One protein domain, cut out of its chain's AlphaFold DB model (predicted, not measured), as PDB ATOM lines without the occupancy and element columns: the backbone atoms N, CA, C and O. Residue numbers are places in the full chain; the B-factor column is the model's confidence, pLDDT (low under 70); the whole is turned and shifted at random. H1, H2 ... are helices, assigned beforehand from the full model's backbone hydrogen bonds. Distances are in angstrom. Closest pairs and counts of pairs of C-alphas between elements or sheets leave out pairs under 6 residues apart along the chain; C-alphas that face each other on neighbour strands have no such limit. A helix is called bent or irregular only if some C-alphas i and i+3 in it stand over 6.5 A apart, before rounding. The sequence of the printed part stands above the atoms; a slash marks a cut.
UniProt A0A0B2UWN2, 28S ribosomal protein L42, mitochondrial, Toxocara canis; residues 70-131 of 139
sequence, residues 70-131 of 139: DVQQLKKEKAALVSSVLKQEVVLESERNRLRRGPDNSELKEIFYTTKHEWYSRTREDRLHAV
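Overview. This is residues 70 to 131 of the 139 residues of the protein "28S ribosomal protein L42, mitochondrial" of Toxocara canis (UniProt A0A0B2UWN2). Four separate helices are strung along an open, extended chain without a core: H1, H2 and H3 make a wide U, with the longest helix, H2, as its base and H1 and H3 as its arms. Beyond H3 a long link leads away to H4 at the far end. The printed part has 62 residues, with four named helices in the order H1, H2, H3, H4 and no named strand; the class is all helix. The whole is extended, with a radius of gyration of the C-alphas of 17.7 A, and elongated, spanning 50 by 28 by 20 A.

Arrangement. Start with H1, residues 71 to 80, which stands free. A tight link of 4 residues leads to H2, residues 85 to 101, of which 85 to 89 and 93 to 101 stand free. Another tight link, of 3 residues, brings you to H3, residues 105 to 112. H4, residues 124 to 130, stands free. Each of the four helices is apart from the other three, with no C-alpha of one within 8 A of another. Every O i to N i+4 pair is within hydrogen-bond range in H3 and H4, against 5 of 6 in H1 and 11 of 13 in H2.

Along the chain. Find C-alpha 71 at (-32.055, -41.428, 68.240); from there H1 runs 14.2 A to C-alpha 80. H2 begins at C-alpha 85, at (-19.015, -41.666, 50.318), and runs 25.2 A to C-alpha 101. It is neither bent nor irregular, but only just: C-alphas 86 and 89 are 6.3 A apart. H3 runs 10.5 A from Asn 105 to Phe 112, first to last C-alpha, and H4 runs 10.0 A from Arg 124 to C-alpha 130 at (-50.469, -6.412, 48.835).

Size, cuts and confidence. The two C-alphas farthest apart are those of Ser 84 and His 129, at 50.8 A. The printed part has no cut, and its long link is residues 113 to 123. The mean pLDDT of the printed part is 80.6; look for values under 70 at residues 78 to 88 and 90.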
ATOM      1  N   ASP A  70     -36.456 -40.973  69.444       91.75
ATOM      2  CA  ASP A  70     -35.814 -42.059  68.695       91.75
ATOM      3  C   ASP A  70     -34.518 -41.579  68.014       91.75
ATOM      4  O   ASP A  70     -34.479 -41.114  66.872       91.75
ATOM      5  N   VAL A  71     -33.407 -41.719  68.737       90.44
ATOM      6  CA  VAL A  71     -32.055 -41.428  68.240       90.44
ATOM      7  C   VAL A  71     -31.622 -42.323  67.080       90.44
ATOM      8  O   VAL A  71     -30.747 -41.922  66.308       90.44
ATOM      9  N   GLN A  72     -32.182 -43.526  66.939       87.38
ATOM     10  CA  GLN A  72     -31.848 -44.391  65.811       87.38
ATOM     11  C   GLN A  72     -32.526 -43.905  64.539       87.38
ATOM     12  O   GLN A  72     -31.870 -43.862  63.498       87.38
ATOM     13  N   GLN A  73     -33.789 -43.485  64.618       83.94
ATOM     14  CA  GLN A  73     -34.478 -42.860  63.492       83.94
ATOM     15  C   GLN A  73     -33.733 -41.603  63.017       83.94
ATOM     16  O   GLN A  73     -33.405 -41.502  61.835       83.94
ATOM     17  N   LEU A  74     -33.314 -40.728  63.939       80.50
ATOM     18  CA  LEU A  74     -32.523 -39.532  63.609       80.50
ATOM     19  C   LEU A  74     -31.191 -39.857  62.908       80.50
ATOM     20  O   LEU A  74     -30.724 -39.101  62.054       80.50
ATOM     21  N   LYS A  75     -30.543 -40.973  63.266       81.94
ATOM     22  CA  LYS A  75     -29.316 -41.439  62.597       81.94
ATOM     23  C   LYS A  75     -29.608 -42.044  61.223       81.94
ATOM     24  O   LYS A  75     -28.833 -41.823  60.297       81.94
ATOM     25  N   LYS A  76     -30.713 -42.783  61.082       78.06
ATOM     26  CA  LYS A  76     -31.140 -43.388  59.814       78.06
ATOM     27  C   LYS A  76     -31.534 -42.333  58.789       78.06
ATOM     28  O   LYS A  76     -31.107 -42.459  57.655       78.06
ATOM     29  N   GLU A  77     -32.257 -41.285  59.171       72.62
ATOM     30  CA  GLU A  77     -32.600 -40.176  58.267       72.62
ATOM     31  C   GLU A  77     -31.339 -39.488  57.715       72.62
ATOM     32  O   GLU A  77     -31.244 -39.219  56.521       72.62
ATOM     33  N   LYS A  78     -30.311 -39.308  58.556       68.12
ATOM     34  CA  LYS A  78     -29.003 -38.782  58.130       68.12
ATOM     35  C   LYS A  78     -28.239 -39.742  57.213       68.12
ATOM     36  O   LYS A  78     -27.589 -39.299  56.272       68.12
ATOM     37  N   ALA A  79     -28.297 -41.044  57.492       64.50
ATOM     38  CA  ALA A  79     -27.570 -42.067  56.740       64.50
ATOM     39  C   ALA A  79     -28.266 -42.477  55.429       64.50
ATOM     40  O   ALA A  79     -27.592 -42.798  54.456       64.50
ATOM     41  N   ALA A  80     -29.601 -42.444  55.366       60.03
ATOM     42  CA  ALA A  80     -30.383 -42.806  54.183       60.03
ATOM     43  C   ALA A  80     -30.086 -41.888  52.987       60.03
ATOM     44  O   ALA A  80     -30.131 -42.333  51.842       60.03
ATOM     45  N   LEU A  81     -29.701 -40.637  53.251       58.75
ATOM     46  CA  LEU A  81     -29.266 -39.690  52.227       58.75
ATOM     47  C   LEU A  81     -27.890 -40.038  51.630       58.75
ATOM     48  O   LEU A  81     -27.570 -39.592  50.531       58.75
ATOM     49  N   VAL A  82     -27.070 -40.848  52.312       59.00
ATOM     50  CA  VAL A  82     -25.690 -41.141  51.900       59.00
ATOM     51  C   VAL A  82     -25.356 -42.618  52.132       59.00
ATOM     52  O   VAL A  82     -24.741 -42.998  53.123       59.00
ATOM     53  N   SER A  83     -25.728 -43.476  51.176       61.00
ATOM     54  CA  SER A  83     -25.399 -44.917  51.223       61.00
ATOM     55  C   SER A  83     -23.931 -45.244  50.897       61.00
ATOM     56  O   SER A  83     -23.491 -46.366  51.130       61.00
ATOM     57  N   SER A  84     -23.157 -44.293  50.362       63.44
ATOM     58  CA  SER A  84     -21.715 -44.440  50.103       63.44
ATOM     59  C   SER A  84     -21.047 -43.075  49.939       63.44
ATOM     60  O   SER A  84     -21.646 -42.197  49.319       63.44
ATOM     61  N   VAL A  85     -19.799 -42.922  50.394       62.22
ATOM     62  CA  VAL A  85     -19.015 -41.666  50.318       62.22
ATOM     63  C   VAL A  85     -18.986 -41.079  48.896       62.22
ATOM     64  O   VAL A  85     -19.196 -39.887  48.721       62.22
ATOM     65  N   LEU A  86     -18.866 -41.923  47.863       61.12
ATOM     66  CA  LEU A  86     -18.867 -41.499  46.451       61.12
ATOM     67  C   LEU A  86     -20.232 -40.994  45.941       61.12
ATOM     68  O   LEU A  86     -20.294 -40.220  44.994       61.12
ATOM     69  N   LYS A  87     -21.343 -41.405  46.565       64.38
ATOM     70  CA  LYS A  87     -22.683 -40.884  46.236       64.38
ATOM     71  C   LYS A  87     -22.958 -39.553  46.921       64.38
ATOM     72  O   LYS A  87     -23.854 -38.841  46.489       64.38
ATOM     73  N   GLN A  88     -22.207 -39.215  47.968       68.94
ATOM     74  CA  GLN A  88     -22.433 -37.993  48.728       68.94
ATOM     75  C   GLN A  88     -22.228 -36.757  47.852       68.94
ATOM     76  O   GLN A  88     -23.085 -35.885  47.842       68.94
ATOM     77  N   GLU A  89     -21.154 -36.709  47.066       70.50
ATOM     78  CA  GLU A  89     -20.866 -35.576  46.177       70.50
ATOM     79  C   GLU A  89     -21.930 -35.416  45.084       70.50
ATOM     80  O   GLU A  89     -22.433 -34.314  44.875       70.50
ATOM     81  N   VAL A  90     -22.356 -36.521  44.464       68.88
ATOM     82  CA  VAL A  90     -23.408 -36.522  43.430       68.88
ATOM     83  C   VAL A  90     -24.764 -36.104  44.006       68.88
ATOM     84  O   VAL A  90     -25.476 -35.305  43.396       68.88
ATOM     85  N   VAL A  91     -25.122 -36.597  45.198       70.44
ATOM     86  CA  VAL A  91     -26.345 -36.182  45.899       70.44
ATOM     87  C   VAL A  91     -26.266 -34.697  46.240       70.44
ATOM     88  O   VAL A  91     -27.187 -33.962  45.905       70.44
ATOM     89  N   LEU A  92     -25.151 -34.218  46.799       73.44
ATOM     90  CA  LEU A  92     -24.955 -32.804  47.132       73.44
ATOM     91  C   LEU A  92     -25.038 -31.891  45.903       73.44
ATOM     92  O   LEU A  92     -25.579 -30.789  45.990       73.44
ATOM     93  N   GLU A  93     -24.526 -32.329  44.755       73.94
ATOM     94  CA  GLU A  93     -24.608 -31.569  43.510       73.94
ATOM     95  C   GLU A  93     -26.032 -31.562  42.936       73.94
ATOM     96  O   GLU A  93     -26.523 -30.517  42.498       73.94
ATOM     97  N   SER A  94     -26.742 -32.691  43.018       73.00
ATOM     98  CA  SER A  94     -28.155 -32.778  42.638       73.00
ATOM     99  C   SER A  94     -29.054 -31.919  43.539       73.00
ATOM    100  O   SER A  94     -29.908 -31.188  43.037       73.00
ATOM    101  N   GLU A  95     -28.789 -31.905  44.848       74.62
ATOM    102  CA  GLU A  95     -29.459 -31.064  45.840       74.62
ATOM    103  C   GLU A  95     -29.128 -29.586  45.618       74.62
ATOM    104  O   GLU A  95     -30.017 -28.741  45.666       74.62
ATOM    105  N   ARG A  96     -27.880 -29.243  45.271       75.50
ATOM    106  CA  ARG A  96     -27.495 -27.867  44.910       75.50
ATOM    107  C   ARG A  96     -28.250 -27.380  43.671       75.50
ATOM    108  O   ARG A  96     -28.687 -26.228  43.627       75.50
ATOM    109  N   ASN A  97     -28.409 -28.237  42.665       74.88
ATOM    110  CA  ASN A  97     -29.172 -27.917  41.460       74.88
ATOM    111  C   ASN A  97     -30.675 -27.788  41.753       74.88
ATOM    112  O   ASN A  97     -31.309 -26.851  41.258       74.88
ATOM    113  N   ARG A  98     -31.226 -28.653  42.615       78.06
ATOM    114  CA  ARG A  98     -32.586 -28.516  43.159       78.06
ATOM    115  C   ARG A  98     -32.763 -27.217  43.942       78.06
ATOM    116  O   ARG A  98     -33.740 -26.518  43.710       78.06
ATOM    117  N   LEU A  99     -31.799 -26.821  44.771       74.12
ATOM    118  CA  LEU A  99     -31.823 -25.547  45.499       74.12
ATOM    119  C   LEU A  99     -31.864 -24.336  44.559       74.12
ATOM    120  O   LEU A  99     -32.529 -23.350  44.859       74.12
ATOM    121  N   ARG A 100     -31.160 -24.398  43.420       79.31
ATOM    122  CA  ARG A 100     -31.147 -23.307  42.430       79.31
ATOM    123  C   ARG A 100     -32.477 -23.138  41.698       79.31
ATOM    124  O   ARG A 100     -32.841 -22.008  41.391       79.31
ATOM    125  N   ARG A 101     -33.160 -24.237  41.365       82.75
ATOM    126  CA  ARG A 101     -34.434 -24.208  40.623       82.75
ATOM    127  C   ARG A 101     -35.656 -24.129  41.549       82.75
ATOM    128  O   ARG A 101     -36.678 -23.595  41.136       82.75
ATOM    129  N   GLY A 102     -35.521 -24.595  42.786       83.00
ATOM    130  CA  GLY A 102     -36.614 -24.788  43.730       83.00
ATOM    131  C   GLY A 102     -37.353 -26.121  43.511       83.00
ATOM    132  O   GLY A 102     -37.235 -26.720  42.437       83.00
ATOM    133  N   PRO A 103     -38.081 -26.604  44.532       86.31
ATOM    134  CA  PRO A 103     -38.976 -27.754  44.417       86.31
ATOM    135  C   PRO A 103     -40.152 -27.458  43.481       86.31
ATOM    136  O   PRO A 103     -40.515 -26.298  43.264       86.31
ATOM    137  N   ASP A 104     -40.753 -28.510  42.930       89.88
ATOM    138  CA  ASP A 104     -41.917 -28.355  42.057       89.88
ATOM    139  C   ASP A 104     -43.181 -27.987  42.856       89.88
ATOM    140  O   ASP A 104     -43.337 -28.338  44.026       89.88
ATOM    141  N   ASN A 105     -44.139 -27.323  42.207       90.94
ATOM    142  CA  ASN A 105     -45.405 -26.947  42.842       90.94
ATOM    143  C   ASN A 105     -46.215 -28.171  43.307       90.94
ATOM    144  O   ASN A 105     -47.006 -28.061  44.247       90.94
ATOM    145  N   SER A 106     -46.040 -29.331  42.663       91.62
ATOM    146  CA  SER A 106     -46.652 -30.586  43.111       91.62
ATOM    147  C   SER A 106     -46.045 -31.093  44.424       91.62
ATOM    148  O   SER A 106     -46.800 -31.435  45.335       91.62
ATOM    149  N   GLU A 107     -44.716 -31.047  44.560       91.56
ATOM    150  CA  GLU A 107     -43.994 -31.394  45.792       91.56
ATOM    151  C   GLU A 107     -44.409 -30.453  46.934       91.56
ATOM    152  O   GLU A 107     -44.730 -30.898  48.034       91.56
ATOM    153  N   LEU A 108     -44.498 -29.146  46.663       91.81
ATOM    154  CA  LEU A 108     -44.930 -28.148  47.648       91.81
ATOM    155  C   LEU A 108     -46.358 -28.399  48.151       91.81
ATOM    156  O   LEU A 108     -46.632 -28.282  49.345       91.81
ATOM    157  N   LYS A 109     -47.267 -28.781  47.250       94.75
ATOM    158  CA  LYS A 109     -48.643 -29.145  47.605       94.75
ATOM    159  C   LYS A 109     -48.679 -30.327  48.581       94.75
ATOM    160  O   LYS A 109     -49.479 -30.322  49.513       94.75
ATOM    161  N   GLU A 110     -47.846 -31.337  48.352       94.44
ATOM    162  CA  GLU A 110     -47.799 -32.551  49.169       94.44
ATOM    163  C   GLU A 110     -47.157 -32.300  50.538       94.44
ATOM    164  O   GLU A 110     -47.720 -32.701  51.553       94.44
ATOM    165  N   ILE A 111     -46.041 -31.564  50.579       93.25
ATOM    166  CA  ILE A 111     -45.319 -31.240  51.819       93.25
ATOM    167  C   ILE A 111     -46.174 -30.389  52.764       93.25
ATOM    168  O   ILE A 111     -46.216 -30.646  53.966       93.25
ATOM    169  N   PHE A 112     -46.840 -29.358  52.235       95.88
ATOM    170  CA  PHE A 112     -47.601 -28.408  53.050       95.88
ATOM    171  C   PHE A 112     -49.081 -28.769  53.194       95.88
ATOM    172  O   PHE A 112     -49.810 -28.059  53.885       95.88
ATOM    173  N   TYR A 113     -49.533 -29.854  52.559       96.12
ATOM    174  CA  TYR A 113     -50.942 -30.249  52.506       96.12
ATOM    175  C   TYR A 113     -51.865 -29.120  52.010       96.12
ATOM    176  O   TYR A 113     -52.980 -28.943  52.502       96.12
ATOM    177  N   THR A 114     -51.398 -28.341  51.031       95.94
ATOM    178  CA  THR A 114     -52.121 -27.188  50.473       95.94
ATOM    179  C   THR A 114     -52.744 -27.493  49.112       95.94
ATOM    180  O   THR A 114     -52.758 -28.631  48.629       95.94
ATOM    181  N   THR A 115     -53.316 -26.474  48.465       95.62
ATOM    182  CA  THR A 115     -53.806 -26.584  47.088       95.62
ATOM    183  C   THR A 115     -52.757 -26.122  46.076       95.62
ATOM    184  O   THR A 115     -51.894 -25.298  46.362       95.62
ATOM    185  N   LYS A 116     -52.856 -26.599  44.825       90.88
ATOM    186  CA  LYS A 116     -51.914 -26.205  43.758       90.88
ATOM    187  C   LYS A 116     -51.958 -24.706  43.417       90.88
ATOM    188  O   LYS A 116     -51.029 -24.199  42.807       90.88
ATOM    189  N   HIS A 117     -53.052 -24.019  43.752       90.06
ATOM    190  CA  HIS A 117     -53.311 -22.638  43.337       90.06
ATOM    191  C   HIS A 117     -52.542 -21.603  44.162       90.06
ATOM    192  O   HIS A 117     -52.316 -20.496  43.686       90.06
ATOM    193  N   GLU A 118     -52.105 -21.973  45.365       90.12
ATOM    194  CA  GLU A 118     -51.350 -21.095  46.263       90.12
ATOM    195  C   GLU A 118     -49.930 -20.813  45.756       90.12
ATOM    196  O   GLU A 118     -49.385 -19.742  46.011       90.12
ATOM    197  N   TRP A 119     -49.362 -21.752  44.994       90.31
ATOM    198  CA  TRP A 119     -47.973 -21.717  44.532       90.31
ATOM    199  C   TRP A 119     -47.790 -21.087  43.144       90.31
ATOM    200  O   TRP A 119     -46.662 -20.923  42.682       90.31
ATOM    201  N   TYR A 120     -48.875 -20.713  42.460       90.81
ATOM    202  CA  TYR A 120     -48.778 -19.945  41.219       90.81
ATOM    203  C   TYR A 120     -48.644 -18.451  41.513       90.81
ATOM    204  O   TYR A 120     -49.255 -17.907  42.434       90.81
ATOM    205  N   SER A 121     -47.841 -17.759  40.703       87.94
ATOM    206  CA  SER A 121     -47.656 -16.320  40.841       87.94
ATOM    207  C   SER A 121     -48.974 -15.576  40.633       87.94
ATOM    208  O   SER A 121     -49.646 -15.774  39.621       87.94
ATOM    209  N   ARG A 122     -49.296 -14.663  41.549       88.94
ATOM    210  CA  ARG A 122     -50.415 -13.729  41.382       88.94
ATOM    211  C   ARG A 122     -50.126 -12.693  40.300       88.94
ATOM    212  O   ARG A 122     -48.962 -12.386  40.014       88.94
ATOM    213  N   THR A 123     -51.195 -12.117  39.766       90.62
ATOM    214  CA  THR A 123     -51.146 -11.014  38.807       90.62
ATOM    215  C   THR A 123     -50.436  -9.803  39.418       90.62
ATOM    216  O   THR A 123     -50.402  -9.613  40.637       90.62
ATOM    217  N   ARG A 124     -49.838  -8.960  38.567       87.38
ATOM    218  CA  ARG A 124     -49.126  -7.748  38.999       87.38
ATOM    219  C   ARG A 124     -50.005  -6.836  39.864       87.38
ATOM    220  O   ARG A 124     -49.515  -6.306  40.853       87.38
ATOM    221  N   GLU A 125     -51.269  -6.674  39.489       86.94
ATOM    222  CA  GLU A 125     -52.256  -5.831  40.176       86.94
ATOM    223  C   GLU A 125     -52.461  -6.286  41.627       86.94
ATOM    224  O   GLU A 125     -52.216  -5.515  42.556       86.94
ATOM    225  N   ASP A 126     -52.760  -7.572  41.828       84.69
ATOM    226  CA  ASP A 126     -52.910  -8.181  43.156       84.69
ATOM    227  C   ASP A 126     -51.659  -8.004  44.021       84.69
ATOM    228  O   ASP A 126     -51.747  -7.786  45.231       84.69
ATOM    229  N   ARG A 127     -50.473  -8.095  43.404       83.88
ATOM    230  CA  ARG A 127     -49.208  -7.890  44.112       83.88
ATOM    231  C   ARG A 127     -49.091  -6.453  44.605       83.88
ATOM    232  O   ARG A 127     -48.754  -6.268  45.766       83.88
ATOM    233  N   LEU A 128     -49.376  -5.462  43.756       82.75
ATOM    234  CA  LEU A 128     -49.277  -4.038  44.098       82.75
ATOM    235  C   LEU A 128     -50.184  -3.664  45.276       82.75
ATOM    236  O   LEU A 128     -49.741  -2.948  46.171       82.75
ATOM    237  N   HIS A 129     -51.404  -4.204  45.321       77.69
ATOM    238  CA  HIS A 129     -52.320  -4.004  46.447       77.69
ATOM    239  C   HIS A 129     -51.825  -4.642  47.757       77.69
ATOM    240  O   HIS A 129     -52.173  -4.167  48.836       77.69
ATOM    241  N   ALA A 130     -50.990  -5.683  47.679       79.62
ATOM    242  CA  ALA A 130     -50.469  -6.412  48.835       79.62
ATOM    243  C   ALA A 130     -49.134  -5.876  49.395       79.62
ATOM    244  O   ALA A 130     -48.778  -6.229  50.515       79.62
ATOM    245  N   VAL A 131     -48.380  -5.049  48.653       77.12
ATOM    246  CA  VAL A 131     -47.034  -4.576  49.071       77.12
ATOM    247  C   VAL A 131     -47.078  -3.591  50.252       77.12
ATOM    248  O   VAL A 131     -46.056  -3.338  50.887       77.12
TER     249      VAL A 131